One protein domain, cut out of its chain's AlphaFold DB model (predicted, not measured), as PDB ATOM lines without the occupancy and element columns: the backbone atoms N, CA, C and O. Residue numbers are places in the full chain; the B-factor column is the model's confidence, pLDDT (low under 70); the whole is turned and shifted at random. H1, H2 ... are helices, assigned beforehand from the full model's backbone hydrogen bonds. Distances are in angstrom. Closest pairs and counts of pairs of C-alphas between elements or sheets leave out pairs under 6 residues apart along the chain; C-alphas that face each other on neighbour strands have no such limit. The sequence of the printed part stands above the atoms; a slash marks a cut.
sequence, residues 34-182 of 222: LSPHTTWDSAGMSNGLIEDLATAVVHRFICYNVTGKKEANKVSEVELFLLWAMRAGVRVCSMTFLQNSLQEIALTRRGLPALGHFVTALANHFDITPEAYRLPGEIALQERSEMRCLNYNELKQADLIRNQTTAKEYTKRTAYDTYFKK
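What this domain is: This is residues 34 to 182 of the 222 residues of the protein "AraC family transcriptional regulator" of Striga asiatica (UniProt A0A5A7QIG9). Helix H1 lies in the middle, with the helical hairpin of H2 and H3 on one side of it and the short H7 on the opposite side. H4, H5 and H6 form a loose arm that makes one end of the long axis, while H8 lies at the other end, and residues 132 to 137 stick out. The printed part has 149 residues with eight named helices, H1 to H8 in order along the chain, and no named strand; the class is all helix, though under half of the residues, 74, are in named elements. The whole is compact by its radius of gyration of the C-alphas, 17.1 A, yet elongated in outline, spanning 53 by 32 by 30 A.

Where its parts are: Residues 34 to 52 hold no named element. H1 covers residues 53 to 66 and is 20.0 A long, beginning at C-alpha 53 (211.987, 198.347, 254.674). H2 covers residues 77 to 88, 15.9 A. H3, residues 94 to 108, is the longest helix at 21.0 A. H4 covers residues 116 to 125, 14.3 A. H5 is residues 130 to 133, H6 residues 137 to 140 and H7 residues 152 to 157. H8 covers residues 174 to 182, 12.3 A, ending at C-alpha 182 (206.834, 175.824, 251.277).

How they stand to each other: H1, with residues 55 to 59 alone, only just touches H2, with 3 pairs of C-alphas within 8 A; the closest C-alphas, those of Thr 55 and Leu 83, are 7.0 A apart. Their steep tilt is 49 degrees, opposite ways. H2 and H3 form a helical hairpin, with a shallow tilt of 24 degrees, opposite ways; their closest C-alphas, those of Val 78 and Ser 101, are 7.0 A apart. H7 is close to H1 but not clearly touching, about perpendicular at 87 degrees, with the closest C-alphas, those of Val 57 and Leu 155, 7.8 A apart. H4 and H6 are close but not clearly touching, with the closest C-alphas, those of Gly 116 and Ile 139, 6.3 A apart. H5 touches no helix, and H8 is apart from H1 and H7. Residues 45 to 46 pair with residues 74 to 75, antiparallel. In H1, H2, H3, H4, H7 and H8 every O i to N i+4 pair is within hydrogen-bond range; H5 and H6 are too short for such a pair, and in each the one O i to N i+3 pair is out of range.

The domain as a whole: The two C-alphas farthest apart, those of Asp 127 and Lys 181, are 54.4 A apart. The printed part has no cut. The links from H6 to H7 and from H7 to H8 are long, with 11 and 16 residues. The mean pLDDT of the printed part is 83.6; residues 109 to 111 and 129 to 146 are under 70.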
ATOM      1  N   LEU A  34     213.077 193.661 244.303       95.44
ATOM      2  CA  LEU A  34     212.539 193.851 245.655       95.44
ATOM      3  C   LEU A  34     212.851 192.680 246.588       95.44
ATOM      4  O   LEU A  34     212.869 192.861 247.803       95.44
ATOM      5  N   SER A  35     213.025 191.483 246.038       95.75
ATOM      6  CA  SER A  35     213.158 190.229 246.770       95.75
ATOM      7  C   SER A  35     214.088 189.271 246.012       95.75
ATOM      8  O   SER A  35     213.627 188.330 245.362       95.75
ATOM      9  N   PRO A  36     215.416 189.461 246.098       92.88
ATOM     10  CA  PRO A  36     216.380 188.787 245.218       92.88
ATOM     11  C   PRO A  36     216.435 187.262 245.367       92.88
ATOM     12  O   PRO A  36     216.965 186.568 244.504       92.88
ATOM     13  N   HIS A  37     215.882 186.722 246.454       92.88
ATOM     14  CA  HIS A  37     215.921 185.294 246.770       92.88
ATOM     15  C   HIS A  37     214.582 184.583 246.540       92.88
ATOM     16  O   HIS A  37     214.454 183.409 246.884       92.88
ATOM     17  N   THR A  38     213.565 185.272 246.015       93.56
ATOM     18  CA  THR A  38     212.238 184.680 245.813       93.56
ATOM     19  C   THR A  38     211.713 184.934 244.408       93.56
ATOM     20  O   THR A  38     212.126 185.859 243.712       93.56
ATOM     21  N   THR A  39     210.793 184.084 243.969       93.94
ATOM     22  CA  THR A  39     210.153 184.185 242.656       93.94
ATOM     23  C   THR A  39     208.775 184.811 242.776       93.94
ATOM     24  O   THR A  39     208.034 184.494 243.703       93.94
ATOM     25  N   TRP A  40     208.412 185.646 241.803       95.00
ATOM     26  CA  TRP A  40     207.069 186.212 241.720       95.00
ATOM     27  C   TRP A  40     206.005 185.134 241.492       95.00
ATOM     28  O   TRP A  40     206.201 184.218 240.689       95.00
ATOM     29  N   ASP A  41     204.865 185.310 242.151       90.06
ATOM     30  CA  ASP A  41     203.633 184.552 241.964       90.06
ATOM     31  C   ASP A  41     202.504 185.541 241.642       90.06
ATOM     32  O   ASP A  41     202.314 186.523 242.362       90.06
ATOM     33  N   SER A  42     201.738 185.283 240.579       84.81
ATOM     34  CA  SER A  42     200.600 186.118 240.178       84.81
ATOM     35  C   SER A  42     199.474 186.160 241.216       84.81
ATOM     36  O   SER A  42     198.700 187.111 241.228       84.81
ATOM     37  N   ALA A  43     199.383 185.173 242.115       84.81
ATOM     38  CA  ALA A  43     198.475 185.206 243.266       84.81
ATOM     39  C   ALA A  43     198.905 186.221 244.350       84.81
ATOM     40  O   ALA A  43     198.177 186.457 245.327       84.81
ATOM     41  N   GLY A  44     200.083 186.822 244.174       87.81
ATOM     42  CA  GLY A  44     200.665 187.847 245.017       87.81
ATOM     43  C   GLY A  44     201.660 187.289 246.028       87.81
ATOM     44  O   GLY A  44     201.462 186.236 246.640       87.81
ATOM     45  N   MET A  45     202.730 188.049 246.243       94.25
ATOM     46  CA  MET A  45     203.833 187.671 247.128       94.25
ATOM     47  C   MET A  45     203.730 188.351 248.486       94.25
ATOM     48  O   MET A  45     203.148 189.419 248.611       94.25
ATOM     49  N   SER A  46     204.280 187.752 249.544       94.94
ATOM     50  CA  SER A  46     204.172 188.361 250.874       94.94
ATOM     51  C   SER A  46     204.923 189.697 250.953       94.94
ATOM     52  O   SER A  46     206.091 189.767 250.585       94.94
ATOM     53  N   ASN A  47     204.301 190.726 251.534       96.12
ATOM     54  CA  ASN A  47     204.950 192.008 251.847       96.12
ATOM     55  C   ASN A  47     206.222 191.826 252.695       96.12
ATOM     56  O   ASN A  47     207.213 192.524 252.497       96.12
ATOM     57  N   GLY A  48     206.223 190.843 253.605       96.06
ATOM     58  CA  GLY A  48     207.390 190.537 254.431       96.06
ATOM     59  C   GLY A  48     208.606 190.073 253.624       96.06
ATOM     60  O   GLY A  48     209.713 190.089 254.162       96.06
ATOM     61  N   LEU A  49     208.408 189.699 252.353       96.56
ATOM     62  CA  LEU A  49     209.471 189.298 251.442       96.56
ATOM     63  C   LEU A  49     210.121 190.467 250.677       96.56
ATOM     64  O   LEU A  49     211.075 190.238 249.942       96.56
ATOM     65  N   ILE A  50     209.642 191.701 250.835       96.94
ATOM     66  CA  ILE A  50     210.312 192.878 250.269       96.94
ATOM     67  C   ILE A  50     211.533 193.192 251.134       96.94
ATOM     68  O   ILE A  50     211.389 193.465 252.322       96.94
ATOM     69  N   GLU A  51     212.732 193.164 250.564       96.38
ATOM     70  CA  GLU A  51     213.984 193.369 251.290       96.38
ATOM     71  C   GLU A  51     214.049 194.761 251.935       96.38
ATOM     72  O   GLU A  51     214.211 194.881 253.158       96.38
ATOM     73  N   ASP A  52     213.841 195.798 251.121       94.81
ATOM     74  CA  ASP A  52     213.866 197.191 251.552       94.81
ATOM     75  C   ASP A  52     212.682 197.532 252.470       94.81
ATOM     76  O   ASP A  52     211.508 197.411 252.103       94.81
ATOM     77  N   LEU A  53     212.997 198.009 253.677       95.06
ATOM     78  CA  LEU A  53     211.987 198.347 254.674       95.06
ATOM     79  C   LEU A  53     211.090 199.494 254.200       95.06
ATOM     80  O   LEU A  53     209.882 199.433 254.418       95.06
ATOM     81  N   ALA A  54     211.652 200.528 253.566       94.25
ATOM     82  CA  ALA A  54     210.873 201.692 253.150       94.25
ATOM     83  C   ALA A  54     209.800 201.292 252.127       94.25
ATOM     84  O   ALA A  54     208.626 201.608 252.307       94.25
ATOM     85  N   THR A  55     210.178 200.501 251.121       95.88
ATOM     86  CA  THR A  55     209.257 199.940 250.125       95.88
ATOM     87  C   THR A  55     208.174 199.074 250.786       95.88
ATOM     88  O   THR A  55     206.990 199.225 250.478       95.88
ATOM     89  N   ALA A  56     208.542 198.207 251.739       96.00
ATOM     90  CA  ALA A  56     207.579 197.368 252.459       96.00
ATOM     91  C   ALA A  56     206.571 198.192 253.286       96.00
ATOM     92  O   ALA A  56     205.388 197.843 253.360       96.00
ATOM     93  N   VAL A  57     207.024 199.287 253.899       95.31
ATOM     94  CA  VAL A  57     206.184 200.226 254.659       95.31
ATOM     95  C   VAL A  57     205.257 201.010 253.731       95.31
ATOM     96  O   VAL A  57     204.066 201.110 254.020       95.31
ATOM     97  N   VAL A  58     205.767 201.511 252.602       94.69
ATOM     98  CA  VAL A  58     204.971 202.227 251.591       94.69
ATOM     99  C   VAL A  58     203.860 201.339 251.038       94.69
ATOM    100  O   VAL A  58     202.710 201.772 250.994       94.69
ATOM    101  N   HIS A  59     204.162 200.079 250.705       95.06
ATOM    102  CA  HIS A  59     203.149 199.101 250.294       95.06
ATOM    103  C   HIS A  59     202.024 198.989 251.327       95.06
ATOM    104  O   HIS A  59     200.860 199.208 251.003       95.06
ATOM    105  N   ARG A  60     202.371 198.747 252.598       94.12
ATOM    106  CA  ARG A  60     201.377 198.635 253.675       94.12
ATOM    107  C   ARG A  60     200.548 199.897 253.841       94.12
ATOM    108  O   ARG A  60     199.347 199.795 254.080       94.12
ATOM    109  N   PHE A  61     201.176 201.064 253.733       91.62
ATOM    110  CA  PHE A  61     200.494 202.346 253.836       91.62
ATOM    111  C   PHE A  61     199.452 202.503 252.723       91.62
ATOM    112  O   PHE A  61     198.306 202.852 253.009       91.62
ATOM    113  N   ILE A  62     199.812 202.171 251.481       89.38
ATOM    114  CA  ILE A  62     198.889 202.191 250.339       89.38
ATOM    115  C   ILE A  62     197.729 201.226 250.589       89.38
ATOM    116  O   ILE A  62     196.572 201.645 250.541       89.38
ATOM    117  N   CYS A  63     198.008 199.968 250.945       89.25
ATOM    118  CA  CYS A  63     196.951 198.990 251.199       89.25
ATOM    119  C   CYS A  63     196.019 199.456 252.320       89.25
ATOM    120  O   CYS A  63     194.808 199.400 252.171       89.25
ATOM    121  N   TYR A  64     196.540 199.987 253.429       87.56
ATOM    122  CA  TYR A  64     195.714 200.431 254.560       87.56
ATOM    123  C   TYR A  64     194.694 201.500 254.178       87.56
ATOM    124  O   TYR A  64     193.604 201.519 254.755       87.56
ATOM    125  N   ASN A  65     195.057 202.358 253.228       84.44
ATOM    126  CA  ASN A  65     194.231 203.468 252.786       84.44
ATOM    127  C   ASN A  65     193.364 203.106 251.568       84.44
ATOM    128  O   ASN A  65     192.294 203.674 251.417       84.44
ATOM    129  N   VAL A  66     193.738 202.123 250.744       83.06
ATOM    130  CA  VAL A  66     192.966 201.755 249.539       83.06
ATOM    131  C   VAL A  66     192.157 200.469 249.738       83.06
ATOM    132  O   VAL A  66     190.932 200.476 249.625       83.06
ATOM    133  N   THR A  67     192.820 199.363 250.074       81.19
ATOM    134  CA  THR A  67     192.248 197.999 250.114       81.19
ATOM    135  C   THR A  67     191.935 197.509 251.538       81.19
ATOM    136  O   THR A  67     191.232 196.523 251.736       81.19
ATOM    137  N   GLY A  68     192.420 198.217 252.556       81.06
ATOM    138  CA  GLY A  68     192.287 197.898 253.971       81.06
ATOM    139  C   GLY A  68     193.428 197.057 254.554       81.06
ATOM    140  O   GLY A  68     194.230 196.419 253.874       81.06
ATOM    141  N   LYS A  69     193.494 197.025 255.893       83.31
ATOM    142  CA  LYS A  69     194.578 196.370 256.654       83.31
ATOM    143  C   LYS A  69     194.731 194.870 256.377       83.31
ATOM    144  O   LYS A  69     195.839 194.352 256.494       83.31
ATOM    145  N   LYS A  70     193.637 194.173 256.054       82.69
ATOM    146  CA  LYS A  70     193.643 192.721 255.814       82.69
ATOM    147  C   LYS A  70     194.408 192.346 254.540       82.69
ATOM    148  O   LYS A  70     195.048 191.299 254.522       82.69
ATOM    149  N   GLU A  71     194.412 193.229 253.545       83.50
ATOM    150  CA  GLU A  71     195.040 192.982 252.244       83.50
ATOM    151  C   GLU A  71     196.544 193.302 252.229       83.50
ATOM    152  O   GLU A  71     197.289 192.754 251.428       83.50
ATOM    153  N   ALA A  72     197.040 194.070 253.203       89.56
ATOM    154  CA  ALA A  72     198.422 194.564 253.257       89.56
ATOM    155  C   ALA A  72     199.525 193.502 253.478       89.56
ATOM    156  O   ALA A  72     200.692 193.841 253.679       89.56
ATOM    157  N   ASN A  73     199.174 192.215 253.530       91.38
ATOM    158  CA  ASN A  73     200.129 191.124 253.741       91.38
ATOM    159  C   ASN A  73     200.635 190.507 252.436       91.38
ATOM    160  O   ASN A  73     201.693 189.869 252.456       91.38
ATOM    161  N   LYS A  74     199.897 190.674 251.336       91.44
ATOM    162  CA  LYS A  74     200.286 190.234 249.996       91.44
ATOM    163  C   LYS A  74     200.424 191.461 249.097       91.44
ATOM    164  O   LYS A  74     199.726 192.441 249.298       91.44
ATOM    165  N   VAL A  75     201.340 191.382 248.149       92.88
ATOM    166  CA  VAL A  75     201.596 192.376 247.114       92.88
ATOM    167  C   VAL A  75     200.935 191.850 245.850       92.88
ATOM    168  O   VAL A  75     201.345 190.793 245.366       92.88
ATOM    169  N   SER A  76     199.901 192.527 245.351       89.94
ATOM    170  CA  SER A  76     199.304 192.212 244.046       89.94
ATOM    171  C   SER A  76     200.176 192.730 242.900       89.94
ATOM    172  O   SER A  76     201.116 193.496 243.110       89.94
ATOM    173  N   GLU A  77     199.893 192.327 241.661       90.00
ATOM    174  CA  GLU A  77     200.645 192.838 240.509       90.00
ATOM    175  C   GLU A  77     200.417 194.343 240.285       90.00
ATOM    176  O   GLU A  77     201.332 195.055 239.872       90.00
ATOM    177  N   VAL A  78     199.213 194.845 240.588       87.75
ATOM    178  CA  VAL A  78     198.882 196.278 240.507       87.75
ATOM    179  C   VAL A  78     199.695 197.065 241.534       87.75
ATOM    180  O   VAL A  78     200.262 198.113 241.219       87.75
ATOM    181  N   GLU A  79     199.801 196.536 242.750       91.12
ATOM    182  CA  GLU A  79     200.616 197.121 243.813       91.12
ATOM    183  C   GLU A  79     202.111 197.044 243.477       91.12
ATOM    184  O   GLU A  79     202.827 198.028 243.651       91.12
ATOM    185  N   LEU A  80     202.582 195.917 242.933       93.31
ATOM    186  CA  LEU A  80     203.967 195.755 242.488       93.31
ATOM    187  C   LEU A  80     204.334 196.762 241.394       93.31
ATOM    188  O   LEU A  80     205.401 197.369 241.464       93.31
ATOM    189  N   PHE A  81     203.450 196.974 240.416       91.31
ATOM    190  CA  PHE A  81     203.636 197.990 239.382       91.31
ATOM    191  C   PHE A  81     203.807 199.387 239.984       91.31
ATOM    192  O   PHE A  81     204.707 200.125 239.584       91.31
ATOM    193  N   LEU A  82     202.991 199.744 240.981       90.56
ATOM    194  CA  LEU A  82     203.106 201.042 241.637       90.56
ATOM    195  C   LEU A  82     204.428 201.182 242.410       90.56
ATOM    196  O   LEU A  82     205.090 202.213 242.294       90.56
ATOM    197  N   LEU A  83     204.841 200.154 243.158       93.56
ATOM    198  CA  LEU A  83     206.119 200.160 243.882       93.56
ATOM    199  C   LEU A  83     207.311 200.280 242.926       93.56
ATOM    200  O   LEU A  83     208.236 201.052 243.186       93.56
ATOM    201  N   TRP A  84     207.276 199.550 241.808       94.00
ATOM    202  CA  TRP A  84     208.272 199.666 240.746       94.00
ATOM    203  C   TRP A  84     208.309 201.087 240.181       94.00
ATOM    204  O   TRP A  84     209.376 201.693 240.131       94.00
ATOM    205  N   ALA A  85     207.153 201.662 239.839       90.94
ATOM    206  CA  ALA A  85     207.087 202.991 239.242       90.94
ATOM    207  C   ALA A  85     207.641 204.077 240.177       90.94
ATOM    208  O   ALA A  85     208.390 204.948 239.735       90.94
ATOM    209  N   MET A  86     207.346 203.987 241.480       90.44
ATOM    210  CA  MET A  86     207.918 204.880 242.494       90.44
ATOM    211  C   MET A  86     209.448 204.793 242.537       90.44
ATOM    212  O   MET A  86     210.117 205.823 242.615       90.44
ATOM    213  N   ARG A  87     210.011 203.582 242.457       90.25
ATOM    214  CA  ARG A  87     211.467 203.356 242.477       90.25
ATOM    215  C   ARG A  87     212.150 203.766 241.174       90.25
ATOM    216  O   ARG A  87     213.257 204.291 241.213       90.25
ATOM    217  N   ALA A  88     211.489 203.555 240.040       89.94
ATOM    218  CA  ALA A  88     211.985 203.901 238.712       89.94
ATOM    219  C   ALA A  88     211.786 205.389 238.355       89.94
ATOM    220  O   ALA A  88     212.230 205.835 237.300       89.94
ATOM    221  N   GLY A  89     211.103 206.171 239.202       88.50
ATOM    222  CA  GLY A  89     210.770 207.570 238.912       88.50
ATOM    223  C   GLY A  89     209.735 207.733 237.789       88.50
ATOM    224  O   GLY A  89     209.619 208.806 237.191       88.50
ATOM    225  N   VAL A  90     208.974 206.678 237.496       88.94
ATOM    226  CA  VAL A  90     207.929 206.675 236.472       88.94
ATOM    227  C   VAL A  90     206.658 207.279 237.057       88.94
ATOM    228  O   VAL A  90     206.134 206.834 238.078       88.94
ATOM    229  N   ARG A  91     206.124 208.309 236.393       87.31
ATOM    230  CA  ARG A  91     204.860 208.930 236.804       87.31
ATOM    231  C   ARG A  91     203.685 208.042 236.405       87.31
ATOM    232  O   ARG A  91     203.495 207.769 235.219       87.31
ATOM    233  N   VAL A  92     202.868 207.667 237.383       85.19
ATOM    234  CA  VAL A  92     201.620 206.916 237.193       85.19
ATOM    235  C   VAL A  92     200.438 207.831 237.478       85.19
ATOM    236  O   VAL A  92     200.467 208.592 238.445       85.19
ATOM    237  N   CYS A  93     199.400 207.726 236.651       86.81
ATOM    238  CA  CYS A  93     198.120 208.381 236.885       86.81
ATOM    239  C   CYS A  93     197.473 207.804 238.153       86.81
ATOM    240  O   CYS A  93     197.031 206.649 238.154       86.81
ATOM    241  N   SER A  94     197.398 208.597 239.225       82.69
ATOM    242  CA  SER A  94     196.840 208.148 240.511       82.69
ATOM    243  C   SER A  94     195.395 207.664 240.380       82.69
ATOM    244  O   SER A  94     195.004 206.704 241.042       82.69
ATOM    245  N   MET A  95     194.620 208.272 239.477       84.31
ATOM    246  CA  MET A  95     193.243 207.855 239.225       84.31
ATOM    247  C   MET A  95     193.122 206.495 238.578       84.31
ATOM    248  O   MET A  95     192.289 205.693 238.994       84.31
ATOM    249  N   THR A  96     193.957 206.213 237.584       83.88
ATOM    250  CA  THR A  96     193.916 204.905 236.939       83.88
ATOM    251  C   THR A  96     194.405 203.817 237.888       83.88
ATOM    252  O   THR A  96     193.840 202.730 237.910       83.88
ATOM    253  N   PHE A  97     195.389 204.120 238.739       84.12
ATOM    254  CA  PHE A  97     195.770 203.217 239.821       84.12
ATOM    255  C   PHE A  97     194.587 202.917 240.752       84.12
ATOM    256  O   PHE A  97     194.261 201.750 240.950       84.12
ATOM    257  N   LEU A  98     193.901 203.949 241.260       84.62
ATOM    258  CA  LEU A  98     192.752 203.762 242.147       84.62
ATOM    259  C   LEU A  98     191.633 202.953 241.477       84.62
ATOM    260  O   LEU A  98     191.088 202.041 242.094       84.62
ATOM    261  N   GLN A  99     191.313 203.250 240.214       84.19
ATOM    262  CA  GLN A  99     190.330 202.494 239.433       84.19
ATOM    263  C   GLN A  99     190.715 201.018 239.317       84.19
ATOM    264  O   GLN A  99     189.892 200.157 239.617       84.19
ATOM    265  N   ASN A 100     191.967 200.724 238.959       83.94
ATOM    266  CA  ASN A 100     192.458 199.352 238.842       83.94
ATOM    267  C   ASN A 100     192.409 198.618 240.188       83.94
ATOM    268  O   ASN A 100     191.986 197.467 240.237       83.94
ATOM    269  N   SER A 101     192.779 199.280 241.291       81.69
ATOM    270  CA  SER A 101     192.675 198.700 242.634       81.69
ATOM    271  C   SER A 101     191.226 198.397 243.024       81.69
ATOM    272  O   SER A 101     190.945 197.330 243.563       81.69
ATOM    273  N   LEU A 102     190.286 199.300 242.731       83.19
ATOM    274  CA  LEU A 102     188.862 199.080 243.004       83.19
ATOM    275  C   LEU A 102     188.265 197.978 242.127       83.19
ATOM    276  O   LEU A 102     187.473 197.169 242.610       83.19
ATOM    277  N   GLN A 103     188.673 197.913 240.862       83.25
ATOM    278  CA  GLN A 103     188.283 196.839 239.961       83.25
ATOM    279  C   GLN A 103     188.819 195.489 240.453       83.25
ATOM    280  O   GLN A 103     188.072 194.514 240.466       83.25
ATOM    281  N   GLU A 104     190.069 195.424 240.922       79.50
ATOM    282  CA  GLU A 104     190.642 194.207 241.507       79.50
ATOM    283  C   GLU A 104     189.838 193.748 242.733       79.50
ATOM    284  O   GLU A 104     189.463 192.576 242.812       79.50
ATOM    285  N   ILE A 105     189.490 194.662 243.646       78.00
ATOM    286  CA  ILE A 105     188.627 194.379 244.806       78.00
ATOM    287  C   ILE A 105     187.278 193.798 244.358       78.00
ATOM    288  O   ILE A 105     186.856 192.752 244.860       78.00
ATOM    289  N   ALA A 106     186.622 194.444 243.391       80.00
ATOM    290  CA  ALA A 106     185.315 194.027 242.890       80.00
ATOM    291  C   ALA A 106     185.365 192.640 242.225       80.00
ATOM    292  O   ALA A 106     184.520 191.787 242.506       80.00
ATOM    293  N   LEU A 107     186.374 192.389 241.385       80.69
ATOM    294  CA  LEU A 107     186.532 191.129 240.652       80.69
ATOM    295  C   LEU A 107     186.938 189.966 241.559       80.69
ATOM    296  O   LEU A 107     186.421 188.858 241.424       80.69
ATOM    297  N   THR A 108     187.856 190.204 242.495       71.75
ATOM    298  CA  THR A 108     188.368 189.160 243.397       71.75
ATOM    299  C   THR A 108     187.471 188.933 244.613       71.75
ATOM    300  O   THR A 108     187.735 188.023 245.401       71.75
ATOM    301  N   ARG A 109     186.417 189.749 244.782       64.88
ATOM    302  CA  ARG A 109     185.569 189.807 245.986       64.88
ATOM    303  C   ARG A 109     186.395 189.962 247.272       64.88
ATOM    304  O   ARG A 109     185.994 189.485 248.338       64.88
ATOM    305  N   ARG A 110     187.573 190.588 247.177       63.12
ATOM    306  CA  ARG A 110     188.488 190.780 248.306       63.12
ATOM    307  C   ARG A 110     188.124 192.025 249.088       63.12
ATOM    308  O   ARG A 110     188.466 193.132 248.694       63.12
ATOM    309  N   GLY A 111     187.518 191.811 250.250       65.19
ATOM    310  CA  GLY A 111     187.311 192.860 251.241       65.19
ATOM    311  C   GLY A 111     186.421 194.011 250.763       65.19
ATOM    312  O   GLY A 111     185.900 194.026 249.651       65.19
ATOM    313  N   LEU A 112     186.216 194.974 251.658       71.06
ATOM    314  CA  LEU A 112     185.593 196.251 251.328       71.06
ATOM    315  C   LEU A 112     186.708 197.292 251.180       71.06
ATOM    316  O   LEU A 112     187.625 197.295 252.011       71.06
ATOM    317  N   PRO A 113     186.645 198.174 250.169       80.06
ATOM    318  CA  PRO A 113     187.645 199.216 250.000       80.06
ATOM    319  C   PRO A 113     187.680 200.133 251.231       80.06
ATOM    320  O   PRO A 113     186.648 200.490 251.799       80.06
ATOM    321  N   ALA A 114     188.876 200.551 251.645       79.38
ATOM    322  CA  ALA A 114     189.089 201.372 252.841       79.38
ATOM    323  C   ALA A 114     188.959 202.885 252.569       79.38
ATOM    324  O   ALA A 114     189.614 203.712 253.208       79.38
ATOM    325  N   LEU A 115     188.056 203.257 251.662       78.19
ATOM    326  CA  LEU A 115     187.896 204.618 251.144       78.19
ATOM    327  C   LEU A 115     187.062 205.551 252.034       78.19
ATOM    328  O   LEU A 115     186.656 206.610 251.575       78.19
ATOM    329  N   GLY A 116     186.824 205.209 253.305       75.69
ATOM    330  CA  GLY A 116     186.067 206.075 254.222       75.69
ATOM    331  C   GLY A 116     186.619 207.503 254.269       75.69
ATOM    332  O   GLY A 116     185.859 208.453 254.161       75.69
ATOM    333  N   HIS A 117     187.947 207.646 254.293       76.00
ATOM    334  CA  HIS A 117     188.607 208.952 254.285       76.00
ATOM    335  C   HIS A 117     188.357 209.760 253.008       76.00
ATOM    336  O   HIS A 117     188.068 210.953 253.058       76.00
ATOM    337  N   PHE A 118     188.392 209.082 251.863       77.69
ATOM    338  CA  PHE A 118     188.092 209.653 250.559       77.69
ATOM    339  C   PHE A 118     186.622 210.096 250.457       77.69
ATOM    340  O   PHE A 118     186.335 211.201 250.005       77.69
ATOM    341  N   VAL A 119     185.688 209.264 250.933       78.44
ATOM    342  CA  VAL A 119     184.250 209.584 250.954       78.44
ATOM    343  C   VAL A 119     183.965 210.773 251.873       78.44
ATOM    344  O   VAL A 119     183.224 211.669 251.480       78.44
ATOM    345  N   THR A 120     184.585 210.828 253.056       75.94
ATOM    346  CA  THR A 120     184.475 211.976 253.968       75.94
ATOM    347  C   THR A 120     185.013 213.256 253.329       75.94
ATOM    348  O   THR A 120     184.361 214.293 253.407       75.94
ATOM    349  N   ALA A 121     186.165 213.196 252.653       78.94
ATOM    350  CA  ALA A 121     186.737 214.357 251.974       78.94
ATOM    351  C   ALA A 121     185.817 214.888 250.858       78.94
ATOM    352  O   ALA A 121     185.620 216.097 250.747       78.94
ATOM    353  N   LEU A 122     185.198 213.994 250.075       80.44
ATOM    354  CA  LEU A 122     184.201 214.375 249.071       80.44
ATOM    355  C   LEU A 122     182.945 214.983 249.701       80.44
ATOM    356  O   LEU A 122     182.471 216.006 249.220       80.44
ATOM    357  N   ALA A 123     182.412 214.379 250.768       79.31
ATOM    358  CA  ALA A 123     181.231 214.899 251.458       79.31
ATOM    359  C   ALA A 123     181.469 216.332 251.956       79.31
ATOM    360  O   ALA A 123     180.655 217.214 251.694       79.31
ATOM    361  N   ASN A 124     182.632 216.576 252.564       78.94
ATOM    362  CA  ASN A 124     183.029 217.905 253.020       78.94
ATOM    363  C   ASN A 124     183.168 218.910 251.866       78.94
ATOM    364  O   ASN A 124     182.780 220.059 252.022       78.94
ATOM    365  N   HIS A 125     183.697 218.498 250.708       83.25
ATOM    366  CA  HIS A 125     183.838 219.383 249.543       83.25
ATOM    367  C   HIS A 125     182.495 219.869 248.980       83.25
ATOM    368  O   HIS A 125     182.422 220.965 248.436       83.25
ATOM    369  N   PHE A 126     181.442 219.060 249.108       84.31
ATOM    370  CA  PHE A 126     180.089 219.400 248.662       84.31
ATOM    371  C   PHE A 126     179.194 219.942 249.788       84.31
ATOM    372  O   PHE A 126     177.976 219.979 249.620       84.31
ATOM    373  N   ASP A 127     179.770 220.316 250.938       83.12
ATOM    374  CA  ASP A 127     179.046 220.789 252.126       83.12
ATOM    375  C   ASP A 127     177.953 219.811 252.619       83.12
ATOM    376  O   ASP A 127     176.950 220.197 253.227       83.12
ATOM    377  N   ILE A 128     178.143 218.508 252.378       77.94
ATOM    378  CA  ILE A 128     177.252 217.449 252.856       77.94
ATOM    379  C   ILE A 128     177.595 217.180 254.320       77.94
ATOM    380  O   ILE A 128     178.623 216.578 254.622       77.94
ATOM    381  N   THR A 129     176.711 217.587 255.232       66.69
ATOM    382  CA  THR A 129     176.853 217.323 256.671       66.69
ATOM    383  C   THR A 129     176.649 215.824 256.937       66.69
ATOM    384  O   THR A 129     175.535 215.326 256.731       66.69
ATOM    385  N   PRO A 130     177.672 215.069 257.387       57.44
ATOM    386  CA  PRO A 130     177.548 213.627 257.632       57.44
ATOM    387  C   PRO A 130     176.428 213.276 258.627       57.44
ATOM    388  O   PRO A 130     175.794 212.222 258.519       57.44
ATOM    389  N   GLU A 131     176.136 214.189 259.557       54.78
ATOM    390  CA  GLU A 131     175.090 214.081 260.576       54.78
ATOM    391  C   GLU A 131     173.676 214.091 259.973       54.78
ATOM    392  O   GLU A 131     172.773 213.447 260.512       54.78
ATOM    393  N   ALA A 132     173.475 214.783 258.846       51.44
ATOM    394  CA  ALA A 132     172.165 214.941 258.213       51.44
ATOM    395  C   ALA A 132     171.682 213.659 257.512       51.44
ATOM    396  O   ALA A 132     170.478 213.442 257.378       51.44
ATOM    397  N   TYR A 133     172.607 212.782 257.108       53.69
ATOM    398  CA  TYR A 133     172.296 211.631 256.256       53.69
ATOM    399  C   TYR A 133     172.296 210.281 256.974       53.69
ATOM    400  O   TYR A 133     172.066 209.267 256.318       53.69
ATOM    401  N   ARG A 134     172.524 210.242 258.302       51.62
ATOM    402  CA  ARG A 134     172.661 208.992 259.084       51.62
ATOM    403  C   ARG A 134     173.442 207.936 258.298       51.62
ATOM    404  O   ARG A 134     172.988 206.795 258.172       51.62
ATOM    405  N   LEU A 135     174.583 208.338 257.725       52.19
ATOM    406  CA  LEU A 135     175.465 207.388 257.059       52.19
ATOM    407  C   LEU A 135     175.671 206.225 258.043       52.19
ATOM    408  O   LEU A 135     175.956 206.501 259.215       52.19
ATOM    409  N   PRO A 136     175.417 204.962 257.634       45.50
ATOM    410  CA  PRO A 136     175.421 203.820 258.541       45.50
ATOM    411  C   PRO A 136     176.645 203.883 259.446       45.50
ATOM    412  O   PRO A 136     177.725 204.227 258.969       45.50
ATOM    413  N   GLY A 137     176.479 203.589 260.739       42.19
ATOM    414  CA  GLY A 137     177.474 203.856 261.789       42.19
ATOM    415  C   GLY A 137     178.895 203.342 261.519       42.19
ATOM    416  O   GLY A 137     179.830 203.800 262.158       42.19
ATOM    417  N   GLU A 138     179.088 202.461 260.540       45.50
ATOM    418  CA  GLU A 138     180.399 202.035 260.039       45.50
ATOM    419  C   GLU A 138     181.174 203.138 259.284       45.50
ATOM    420  O   GLU A 138     182.401 203.140 259.317       45.50
ATOM    421  N   ILE A 139     180.480 204.086 258.642       45.81
ATOM    422  CA  ILE A 139     181.057 205.255 257.955       45.81
ATOM    423  C   ILE A 139     181.181 206.441 258.928       45.81
ATOM    424  O   ILE A 139     182.169 207.164 258.884       45.81
ATOM    425  N   ALA A 140     180.208 206.615 259.834       40.53
ATOM    426  CA  ALA A 140     180.136 207.762 260.746       40.53
ATOM    427  C   ALA A 140     180.996 207.631 262.025       40.53
ATOM    428  O   ALA A 140     181.367 208.643 262.608       40.53
ATOM    429  N   LEU A 141     181.364 206.418 262.469       43.38
ATOM    430  CA  LEU A 141     182.232 206.219 263.653       43.38
ATOM    431  C   LEU A 141     183.726 206.440 263.387       43.38
ATOM    432  O   LEU A 141     184.577 206.166 264.233       43.38
ATOM    433  N   GLN A 142     184.057 206.938 262.208       45.28
ATOM    434  CA  GLN A 142     185.383 207.409 261.897       45.28
ATOM    435  C   GLN A 142     185.223 208.796 261.303       45.28
ATOM    436  O   GLN A 142     184.964 208.938 260.113       45.28
ATOM    437  N   GLU A 143     185.452 209.821 262.123       43.66
ATOM    438  CA  GLU A 143     186.136 211.018 261.637       43.66
ATOM    439  C   GLU A 143     187.433 210.538 260.968       43.66
ATOM    440  O   GLU A 143     188.478 210.370 261.590       43.66
ATOM    441  N   ARG A 144     187.324 210.141 259.702       52.59
ATOM    442  CA  ARG A 144     188.408 209.609 258.882       52.59
ATOM    443  C   ARG A 144     188.823 210.648 257.863       52.59
ATOM    444  O   ARG A 144     189.327 210.278 256.823       52.59
ATOM    445  N   SER A 145     188.656 211.937 258.139       53.06
ATOM    446  CA  SER A 145     189.272 212.982 257.310       53.06
ATOM    447  C   SER A 145     190.768 212.718 257.081       53.06
ATOM    448  O   SER A 145     191.316 213.120 256.058       53.06
ATOM    449  N   GLU A 146     191.416 211.985 257.991       62.59
ATOM    450  CA  GLU A 146     192.833 211.660 257.927       62.59
ATOM    451  C   GLU A 146     193.124 210.230 257.446       62.59
ATOM    452  O   GLU A 146     192.491 209.241 257.837       62.59
ATOM    453  N   MET A 147     194.158 210.125 256.606       74.25
ATOM    454  CA  MET A 147     194.744 208.853 256.193       74.25
ATOM    455  C   MET A 147     195.221 208.053 257.407       74.25
ATOM    456  O   MET A 147     195.825 208.576 258.345       74.25
ATOM    457  N   ARG A 148     195.025 206.734 257.362       80.19
ATOM    458  CA  ARG A 148     195.512 205.846 258.412       80.19
ATOM    459  C   ARG A 148     197.037 205.804 258.387       80.19
ATOM    460  O   ARG A 148     197.642 205.290 257.445       80.19
ATOM    461  N   CYS A 149     197.642 206.261 259.476       83.12
ATOM    462  CA  CYS A 149     199.074 206.128 259.710       83.12
ATOM    463  C   CYS A 149     199.437 204.714 260.192       83.12
ATOM    464  O   CYS A 149     198.683 204.083 260.938       83.12
ATOM    465  N   LEU A 150     200.617 204.237 259.788       89.12
ATOM    466  CA  LEU A 150     201.222 203.015 260.316       89.12
ATOM    467  C   LEU A 150     201.933 203.325 261.632       89.12
ATOM    468  O   LEU A 150     202.762 204.231 261.690       89.12
ATOM    469  N   ASN A 151     201.648 202.551 262.678       90.19
ATOM    470  CA  ASN A 151     202.321 202.714 263.970       90.19
ATOM    471  C   ASN A 151     203.349 201.606 264.261       90.19
ATOM    472  O   ASN A 151     203.406 200.573 263.590       90.19
ATOM    473  N   TYR A 152     204.149 201.807 265.315       92.75
ATOM    474  CA  TYR A 152     205.177 200.860 265.763       92.75
ATOM    475  C   TYR A 152     204.650 199.427 265.938       92.75
ATOM    476  O   TYR A 152     205.285 198.473 265.486       92.75
ATOM    477  N   ASN A 153     203.487 199.262 266.573       93.31
ATOM    478  CA  ASN A 153     202.926 197.938 266.835       93.31
ATOM    479  C   ASN A 153     202.550 197.230 265.534       93.31
ATOM    480  O   ASN A 153     202.732 196.021 265.429       93.31
ATOM    481  N   GLU A 154     202.075 197.966 264.533       92.69
ATOM    482  CA  GLU A 154     201.719 197.403 263.232       92.69
ATOM    483  C   GLU A 154     202.947 196.938 262.455       92.69
ATOM    484  O   GLU A 154     202.935 195.838 261.904       92.69
ATOM    485  N   LEU A 155     204.033 197.713 262.479       94.19
ATOM    486  CA  LEU A 155     205.304 197.317 261.866       94.19
ATOM    487  C   LEU A 155     205.950 196.128 262.590       94.19
ATOM    488  O   LEU A 155     206.535 195.251 261.952       94.19
ATOM    489  N   LYS A 156     205.822 196.072 263.921       94.94
ATOM    490  CA  LYS A 156     206.311 194.953 264.731       94.94
ATOM    491  C   LYS A 156     205.509 193.675 264.478       94.94
ATOM    492  O   LYS A 156     206.100 192.621 264.285       94.94
ATOM    493  N   GLN A 157     204.177 193.761 264.446       93.25
ATOM    494  CA  GLN A 157     203.289 192.626 264.144       93.25
ATOM    495  C   GLN A 157     203.484 192.101 262.719       93.25
ATOM    496  O   GLN A 157     203.363 190.905 262.482       93.25
ATOM    497  N   ALA A 158     203.814 192.990 261.783       93.25
ATOM    498  CA  ALA A 158     204.198 192.643 260.422       93.25
ATOM    499  C   ALA A 158     205.571 191.958 260.311       93.25
ATOM    500  O   ALA A 158     205.969 191.575 259.213       93.25
ATOM    501  N   ASP A 159     206.302 191.836 261.421       96.44
ATOM    502  CA  ASP A 159     207.653 191.284 261.488       96.44
ATOM    503  C   ASP A 159     208.683 192.047 260.627       96.44
ATOM    504  O   ASP A 159     209.673 191.483 260.163       96.44
ATOM    505  N   LEU A 160     208.455 193.352 260.414       96.50
ATOM    506  CA  LEU A 160     209.327 194.219 259.611       96.50
ATOM    507  C   LEU A 160     210.426 194.895 260.443       96.50
ATOM    508  O   LEU A 160     211.509 195.183 259.933       96.50
ATOM    509  N   ILE A 161     210.170 195.138 261.730       96.62
ATOM    510  CA  ILE A 161     211.098 195.806 262.654       96.62
ATOM    511  C   ILE A 161     211.298 194.982 263.925       96.62
ATOM    512  O   ILE A 161     210.397 194.275 264.373       96.62
ATOM    513  N   ARG A 162     212.479 195.094 264.542       93.38
ATOM    514  CA  ARG A 162     212.751 194.488 265.860       93.38
ATOM    515  C   ARG A 162     212.329 195.418 266.992       93.38
ATOM    516  O   ARG A 162     211.725 195.002 267.978       93.38
ATOM    517  N   ASN A 163     212.670 196.691 266.843       93.50
ATOM    518  CA  ASN A 163     212.399 197.764 267.791       93.50
ATOM    519  C   ASN A 163     212.214 199.082 267.013       93.50
ATOM    520  O   ASN A 163     212.179 199.068 265.787       93.50
ATOM    521  N   GLN A 164     212.055 200.204 267.717       89.81
ATOM    522  CA  GLN A 164     211.738 201.499 267.097       89.81
ATOM    523  C   GLN A 164     212.833 202.038 266.165       89.81
ATOM    524  O   GLN A 164     212.534 202.848 265.298       89.81
ATOM    525  N   THR A 165     214.081 201.597 266.325       91.31
ATOM    526  CA  THR A 165     215.235 202.134 265.586       91.31
ATOM    527  C   THR A 165     215.901 201.102 264.681       91.31
ATOM    528  O   THR A 165     216.800 201.440 263.920       91.31
ATOM    529  N   THR A 166     215.489 199.835 264.759       94.44
ATOM    530  CA  THR A 166     216.164 198.717 264.096       94.44
ATOM    531  C   THR A 166     215.189 197.924 263.232       94.44
ATOM    532  O   THR A 166     214.295 197.234 263.742       94.44
ATOM    533  N   ALA A 167     215.417 197.969 261.918       95.62
ATOM    534  CA  ALA A 167     214.764 197.097 260.949       95.62
ATOM    535  C   ALA A 167     215.088 195.624 261.233       95.62
ATOM    536  O   ALA A 167     216.194 195.277 261.662       95.62
ATOM    537  N   LYS A 168     214.134 194.727 260.983       96.06
ATOM    538  CA  LYS A 168     214.419 193.296 260.982       96.06
ATOM    539  C   LYS A 168     215.014 192.936 259.627       96.06
ATOM    540  O   LYS A 168     214.400 193.182 258.587       96.06
ATOM    541  N   GLU A 169     216.210 192.354 259.663       94.44
ATOM    542  CA  GLU A 169     216.877 191.808 258.482       94.44
ATOM    543  C   GLU A 169     215.922 190.893 257.713       94.44
ATOM    544  O   GLU A 169     215.279 190.027 258.310       94.44
ATOM    545  N   TYR A 170     215.826 191.117 256.407       92.69
ATOM    546  CA  TYR A 170     214.871 190.467 255.515       92.69
ATOM    547  C   TYR A 170     214.910 188.932 255.598       92.69
ATOM    548  O   TYR A 170     213.872 188.299 255.780       92.69
ATOM    549  N   THR A 171     216.107 188.345 255.598       94.69
ATOM    550  CA  THR A 171     216.340 186.891 255.707       94.69
ATOM    551  C   THR A 171     215.914 186.296 257.052       94.69
ATOM    552  O   THR A 171     215.779 185.085 257.175       94.69
ATOM    553  N   LYS A 172     215.697 187.132 258.074       95.81
ATOM    554  CA  LYS A 172     215.284 186.721 259.425       95.81
ATOM    555  C   LYS A 172     213.793 186.935 259.674       95.81
ATOM    556  O   LYS A 172     213.332 186.765 260.806       95.81
ATOM    557  N   ARG A 173     213.036 187.388 258.671       96.00
ATOM    558  CA  ARG A 173     211.589 187.600 258.788       96.00
ATOM    559  C   ARG A 173     210.849 186.280 258.609       96.00
ATOM    560  O   ARG A 173     211.218 185.444 257.796       96.00
ATOM    561  N   THR A 174     209.731 186.142 259.304       95.75
ATOM    562  CA  THR A 174     208.873 184.950 259.299       95.75
ATOM    563  C   THR A 174     208.393 184.599 257.890       95.75
ATOM    564  O   THR A 174     208.259 183.425 257.543       95.75
ATOM    565  N   ALA A 175     208.159 185.615 257.054       95.38
ATOM    566  CA  ALA A 175     207.774 185.435 255.660       95.38
ATOM    567  C   ALA A 175     208.856 184.705 254.843       95.38
ATOM    568  O   ALA A 175     208.511 183.844 254.036       95.38
ATOM    569  N   TYR A 176     210.139 184.995 255.095       95.94
ATOM    570  CA  TYR A 176     211.277 184.345 254.436       95.94
ATOM    571  C   TYR A 176     211.317 182.852 254.769       95.94
ATOM    572  O   TYR A 176     211.263 182.009 253.873       95.94
ATOM    573  N   ASP A 177     211.286 182.521 256.062       95.12
ATOM    574  CA  ASP A 177     211.264 181.130 256.525       95.12
ATOM    575  C   ASP A 177     210.052 180.370 255.979       95.12
ATOM    576  O   ASP A 177     210.158 179.218 255.557       95.12
ATOM    577  N   THR A 178     208.883 181.017 255.970       94.62
ATOM    578  CA  THR A 178     207.640 180.423 255.460       94.62
ATOM    579  C   THR A 178     207.744 180.119 253.968       94.62
ATOM    580  O   THR A 178     207.325 179.046 253.537       94.62
ATOM    581  N   TYR A 179     208.315 181.031 253.180       94.94
ATOM    582  CA  TYR A 179     208.495 180.848 251.743       94.94
ATOM    583  C   TYR A 179     209.395 179.644 251.435       94.94
ATOM    584  O   TYR A 179     208.990 178.739 250.705       94.94
ATOM    585  N   PHE A 180     210.576 179.565 252.056       94.12
ATOM    586  CA  PHE A 180     211.510 178.464 251.796       94.12
ATOM    587  C   PHE A 180     211.034 177.118 252.348       94.12
ATOM    588  O   PHE A 180     211.277 176.087 251.722       94.12
ATOM    589  N   LYS A 181     210.287 177.104 253.460       94.19
ATOM    590  CA  LYS A 181     209.623 175.880 253.937       94.19
ATOM    591  C   LYS A 181     208.605 175.351 252.928       94.19
ATOM    592  O   LYS A 181     208.588 174.150 252.674       94.19
ATOM    593  N   LYS A 182     207.795 176.226 252.319       90.12
ATOM    594  CA  LYS A 182     206.834 175.824 251.277       90.12
ATOM    595  C   LYS A 182     207.526 175.251 250.041       90.12
ATOM    596  O   LYS A 182     207.084 174.229 249.526       90.12
TER     597      LYS A 182